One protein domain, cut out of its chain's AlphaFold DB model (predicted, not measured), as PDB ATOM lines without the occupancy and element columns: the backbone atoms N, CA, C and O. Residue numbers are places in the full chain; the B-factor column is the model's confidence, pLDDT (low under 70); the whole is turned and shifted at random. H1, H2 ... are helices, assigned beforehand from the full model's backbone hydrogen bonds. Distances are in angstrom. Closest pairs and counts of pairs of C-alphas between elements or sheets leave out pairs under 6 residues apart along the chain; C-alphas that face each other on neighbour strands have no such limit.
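Overview. This is residues 503 to 547 of the 685 residues of a protein of Fusobacterium varium (UniProt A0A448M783). Two helices of equal residue count, H1 and then H2, meet near their ends at a tight link and make a wide, flat V, close to a right angle. Nothing fills the space between the two arms. The printed part has 45 residues with two named helices and no named strand, and its class is all helix. It is extended, with a radius of gyration of the C-alphas of 16.4 A and spans of 51 by 27 by 6 A.

Arrangement. Begin with H1, residues 505 to 523, and pass His 524 into H2, residues 525 to 543. Their lines stand about perpendicular, at 88 degrees. They are close but not clearly touching: the closest C-alphas, those of Val 521 and Ser 528, are 5.9 A apart. In H2 every O i to N i+4 pair is within hydrogen-bond range; in H1, 13 of 15 are.

Along the chain. Find C-alpha 505 at (227.636, 136.345, 188.364); from there H1 runs 26.9 A to C-alpha 523. H2 begins at C-alpha 525, (201.273, 129.664, 175.078), and runs 26.7 A to C-alpha 543 at (186.464, 146.812, 189.240).

Size, cuts and confidence. The C-alphas of Lys 503 and Pro 547, the two farthest apart, are 51.3 A apart. The printed part has no cut. Look at residues 503 to 508 for pLDDT under 70.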
ATOM      1  N   LYS A 503     232.711 140.098 185.403       46.00
ATOM      2  CA  LYS A 503     231.406 139.490 185.125       46.00
ATOM      3  C   LYS A 503     230.707 139.205 186.453       46.00
ATOM      4  O   LYS A 503     230.907 138.168 187.074       46.00
ATOM      5  N   ASN A 504     229.868 140.136 186.902       47.22
ATOM      6  CA  ASN A 504     229.036 139.958 188.086       47.22
ATOM      7  C   ASN A 504     228.088 138.758 187.881       47.22
ATOM      8  O   ASN A 504     226.999 138.918 187.329       47.22
ATOM      9  N   GLY A 505     228.445 137.578 188.402       51.84
ATOM     10  CA  GLY A 505     227.636 136.345 188.364       51.84
ATOM     11  C   GLY A 505     226.239 136.450 189.010       51.84
ATOM     12  O   GLY A 505     225.443 135.515 188.966       51.84
ATOM     13  N   ARG A 506     225.895 137.606 189.598       53.06
ATOM     14  CA  ARG A 506     224.547 137.951 190.081       53.06
ATOM     15  C   ARG A 506     223.603 138.391 188.949       53.06
ATOM     16  O   ARG A 506     222.408 138.128 189.045       53.06
ATOM     17  N   LYS A 507     224.123 139.013 187.877       58.44
ATOM     18  CA  LYS A 507     223.342 139.370 186.675       58.44
ATOM     19  C   LYS A 507     223.015 138.138 185.825       58.44
ATOM     20  O   LYS A 507     221.893 138.042 185.343       58.44
ATOM     21  N   GLU A 508     223.938 137.179 185.722       62.12
ATOM     22  CA  GLU A 508     223.714 135.911 185.002       62.12
ATOM     23  C   GLU A 508     222.590 135.085 185.641       62.12
ATOM     24  O   GLU A 508     221.663 134.690 184.949       62.12
ATOM     25  N   LYS A 509     222.561 134.939 186.975       72.44
ATOM     26  CA  LYS A 509     221.480 134.198 187.659       72.44
ATOM     27  C   LYS A 509     220.087 134.809 187.468       72.44
ATOM     28  O   LYS A 509     219.111 134.072 187.352       72.44
ATOM     29  N   PHE A 510     219.979 136.140 187.476       76.88
ATOM     30  CA  PHE A 510     218.703 136.822 187.233       76.88
ATOM     31  C   PHE A 510     218.272 136.681 185.769       76.88
ATOM     32  O   PHE A 510     217.115 136.369 185.495       76.88
ATOM     33  N   TYR A 511     219.217 136.836 184.839       81.12
ATOM     34  CA  TYR A 511     218.976 136.632 183.416       81.12
ATOM     35  C   TYR A 511     218.520 135.198 183.114       81.12
ATOM     36  O   TYR A 511     217.503 135.011 182.452       81.12
ATOM     37  N   ASP A 512     219.192 134.192 183.678       81.81
ATOM     38  CA  ASP A 512     218.842 132.778 183.515       81.81
ATOM     39  C   ASP A 512     217.453 132.454 184.077       81.81
ATOM     40  O   ASP A 512     216.716 131.653 183.500       81.81
ATOM     41  N   LEU A 513     217.062 133.083 185.193       87.19
ATOM     42  CA  LEU A 513     215.722 132.934 185.762       87.19
ATOM     43  C   LEU A 513     214.654 133.517 184.826       87.19
ATOM     44  O   LEU A 513     213.664 132.846 184.536       87.19
ATOM     45  N   CYS A 514     214.866 134.739 184.328       87.44
ATOM     46  CA  CYS A 514     213.976 135.370 183.355       87.44
ATOM     47  C   CYS A 514     213.889 134.555 182.061       87.44
ATOM     48  O   CYS A 514     212.797 134.379 181.527       87.44
ATOM     49  N   HIS A 515     215.014 134.014 181.591       87.88
ATOM     50  CA  HIS A 515     215.076 133.190 180.392       87.88
ATOM     51  C   HIS A 515     214.262 131.900 180.549       87.88
ATOM     52  O   HIS A 515     213.379 131.636 179.736       87.88
ATOM     53  N   LYS A 516     214.464 131.153 181.644       90.00
ATOM     54  CA  LYS A 516     213.685 129.938 181.950       90.00
ATOM     55  C   LYS A 516     212.195 130.229 182.121       90.00
ATOM     56  O   LYS A 516     211.350 129.431 181.717       90.00
ATOM     57  N   PHE A 517     211.852 131.364 182.729       90.31
ATOM     58  CA  PHE A 517     210.460 131.783 182.866       90.31
ATOM     59  C   PHE A 517     209.831 132.087 181.502       90.31
ATOM     60  O   PHE A 517     208.747 131.587 181.204       90.31
ATOM     61  N   LEU A 518     210.531 132.839 180.650       90.62
ATOM     62  CA  LEU A 518     210.086 133.156 179.295       90.62
ATOM     63  C   LEU A 518     209.900 131.886 178.456       90.62
ATOM     64  O   LEU A 518     208.873 131.727 177.800       90.62
ATOM     65  N   GLU A 519     210.846 130.952 178.525       90.69
ATOM     66  CA  GLU A 519     210.760 129.656 177.851       90.69
ATOM     67  C   GLU A 519     209.511 128.879 178.295       90.69
ATOM     68  O   GLU A 519     208.768 128.339 177.472       90.69
ATOM     69  N   LYS A 520     209.191 128.899 179.594       89.81
ATOM     70  CA  LYS A 520     207.975 128.273 180.132       89.81
ATOM     71  C   LYS A 520     206.690 128.950 179.635       89.81
ATOM     72  O   LYS A 520     205.720 128.261 179.316       89.81
ATOM     73  N   VAL A 521     206.687 130.278 179.523       91.81
ATOM     74  CA  VAL A 521     205.557 131.060 178.987       91.81
ATOM     75  C   VAL A 521     205.329 130.771 177.500       91.81
ATOM     76  O   VAL A 521     204.178 130.632 177.080       91.81
ATOM     77  N   LEU A 522     206.408 130.646 176.721       90.50
ATOM     78  CA  LEU A 522     206.358 130.378 175.281       90.50
ATOM     79  C   LEU A 522     205.977 128.923 174.968       90.50
ATOM     80  O   LEU A 522     205.191 128.680 174.052       90.50
ATOM     81  N   THR A 523     206.476 127.958 175.747       91.81
ATOM     82  CA  THR A 523     206.126 126.532 175.591       91.81
ATOM     83  C   THR A 523     204.661 126.253 175.936       91.81
ATOM     84  O   THR A 523     204.032 125.420 175.289       91.81
ATOM     85  N   HIS A 524     204.075 126.993 176.885       92.81
ATOM     86  CA  HIS A 524     202.681 126.835 177.322       92.81
ATOM     87  C   HIS A 524     201.785 128.005 176.879       92.81
ATOM     88  O   HIS A 524     200.961 128.493 177.653       92.81
ATOM     89  N   LYS A 525     201.917 128.448 175.619       91.75
ATOM     90  CA  LYS A 525     201.273 129.664 175.078       91.75
ATOM     91  C   LYS A 525     199.759 129.791 175.320       91.75
ATOM     92  O   LYS A 525     199.270 130.885 175.566       91.75
ATOM     93  N   PHE A 526     199.001 128.693 175.260       92.62
ATOM     94  CA  PHE A 526     197.548 128.736 175.486       92.62
ATOM     95  C   PHE A 526     197.195 128.863 176.969       92.62
ATOM     96  O   PHE A 526     196.243 129.558 177.312       92.62
ATOM     97  N   LEU A 527     197.985 128.239 177.849       92.75
ATOM     98  CA  LEU A 527     197.815 128.368 179.292       92.75
ATOM     99  C   LEU A 527     198.192 129.779 179.751       92.75
ATOM    100  O   LEU A 527     197.458 130.377 180.528       92.75
ATOM    101  N   SER A 528     199.298 130.334 179.246       91.94
ATOM    102  CA  SER A 528     199.704 131.707 179.561       91.94
ATOM    103  C   SER A 528     198.696 132.733 179.040       91.94
ATOM    104  O   SER A 528     198.324 133.635 179.788       91.94
ATOM    105  N   LEU A 529     198.161 132.551 177.826       93.69
ATOM    106  CA  LEU A 529     197.060 133.371 177.312       93.69
ATOM    107  C   LEU A 529     195.805 133.253 178.195       93.69
ATOM    108  O   LEU A 529     195.201 134.263 178.543       93.69
ATOM    109  N   GLY A 530     195.441 132.032 178.602       95.50
ATOM    110  CA  GLY A 530     194.312 131.781 179.499       95.50
ATOM    111  C   GLY A 530     194.479 132.438 180.870       95.50
ATOM    112  O   GLY A 530     193.526 133.012 181.386       95.50
ATOM    113  N   ILE A 531     195.693 132.431 181.431       95.12
ATOM    114  CA  ILE A 531     196.015 133.126 182.685       95.12
ATOM    115  C   ILE A 531     195.890 134.641 182.512       95.12
ATOM    116  O   ILE A 531     195.303 135.288 183.372       95.12
ATOM    117  N   ILE A 532     196.396 135.212 181.413       94.88
ATOM    118  CA  ILE A 532     196.290 136.656 181.145       94.88
ATOM    119  C   ILE A 532     194.823 137.070 181.005       94.88
ATOM    120  O   ILE A 532     194.392 138.024 181.649       94.88
ATOM    121  N   ILE A 533     194.039 136.331 180.217       96.38
ATOM    122  CA  ILE A 533     192.607 136.597 180.034       96.38
ATOM    123  C   ILE A 533     191.856 136.407 181.355       96.38
ATOM    124  O   ILE A 533     191.037 137.245 181.719       96.38
ATOM    125  N   GLY A 534     192.154 135.344 182.104       97.31
ATOM    126  CA  GLY A 534     191.549 135.080 183.408       97.31
ATOM    127  C   GLY A 534     191.859 136.176 184.426       97.31
ATOM    128  O   GLY A 534     190.951 136.649 185.101       97.31
ATOM    129  N   ALA A 535     193.110 136.638 184.491       96.75
ATOM    130  CA  ALA A 535     193.516 137.754 185.340       96.75
ATOM    131  C   ALA A 535     192.834 139.065 184.919       96.75
ATOM    132  O   ALA A 535     192.374 139.812 185.781       96.75
ATOM    133  N   PHE A 536     192.704 139.319 183.613       96.88
ATOM    134  CA  PHE A 536     191.985 140.480 183.090       96.88
ATOM    135  C   PHE A 536     190.498 140.444 183.468       96.88
ATOM    136  O   PHE A 536     189.996 141.396 184.065       96.88
ATOM    137  N   LEU A 537     189.805 139.329 183.223       96.88
ATOM    138  CA  LEU A 537     188.397 139.158 183.598       96.88
ATOM    139  C   LEU A 537     188.191 139.249 185.113       96.88
ATOM    140  O   LEU A 537     187.243 139.883 185.571       96.88
ATOM    141  N   PHE A 538     189.100 138.672 185.899       96.38
ATOM    142  CA  PHE A 538     189.075 138.783 187.354       96.38
ATOM    143  C   PHE A 538     189.269 140.233 187.818       96.38
ATOM    144  O   PHE A 538     188.545 140.696 188.697       96.38
ATOM    145  N   SER A 539     190.182 140.983 187.192       96.06
ATOM    146  CA  SER A 539     190.364 142.410 187.480       96.06
ATOM    147  C   SER A 539     189.122 143.235 187.124       96.06
ATOM    148  O   SER A 539     188.715 144.089 187.907       96.06
ATOM    149  N   MET A 540     188.451 142.917 186.010       95.12
ATOM    150  CA  MET A 540     187.203 143.563 185.599       95.12
ATOM    151  C   MET A 540     186.064 143.260 186.583       95.12
ATOM    152  O   MET A 540     185.287 144.148 186.923       95.12
ATOM    153  N   LEU A 541     186.005 142.032 187.110       95.50
ATOM    154  CA  LEU A 541     185.051 141.647 188.151       95.50
ATOM    155  C   LEU A 541     185.304 142.386 189.473       95.50
ATOM    156  O   LEU A 541     184.354 142.751 190.157       95.50
ATOM    157  N   LEU A 542     186.566 142.620 189.842       95.00
ATOM    158  CA  LEU A 542     186.902 143.429 191.016       95.00
ATOM    159  C   LEU A 542     186.569 144.910 190.802       95.00
ATOM    160  O   LEU A 542     186.110 145.567 191.736       95.00
ATOM    161  N   PHE A 543     186.744 145.418 189.581       93.88
ATOM    162  CA  PHE A 543     186.464 146.812 189.240       93.88
ATOM    163  C   PHE A 543     184.991 147.190 189.453       93.88
ATOM    164  O   PHE A 543     184.713 148.289 189.922       93.88
ATOM    165  N   THR A 544     184.040 146.274 189.221       92.25
ATOM    166  CA  THR A 544     182.605 146.544 189.458       92.25
ATOM    167  C   THR A 544     182.245 146.772 190.929       92.25
ATOM    168  O   THR A 544     181.160 147.272 191.217       92.25
ATOM    169  N   ARG A 545     183.137 146.428 191.869       93.38
ATOM    170  CA  ARG A 545     182.949 146.677 193.307       93.38
ATOM    171  C   ARG A 545     183.595 147.969 193.800       93.38
ATOM    172  O   ARG A 545     183.446 148.287 194.979       93.38
ATOM    173  N   LEU A 546     184.325 148.691 192.949       88.44
ATOM    174  CA  LEU A 546     184.940 149.950 193.347       88.44
ATOM    175  C   LEU A 546     183.881 151.062 193.371       88.44
ATOM    176  O   LEU A 546     183.230 151.302 192.353       88.44
ATOM    177  N   PRO A 547     183.692 151.751 194.510       82.94
ATOM    178  CA  PRO A 547     182.793 152.892 194.565       82.94
ATOM    179  C   PRO A 547     183.351 154.031 193.706       82.94
ATOM    180  O   PRO A 547     184.521 154.401 193.828       82.94
TER     181      PRO A 547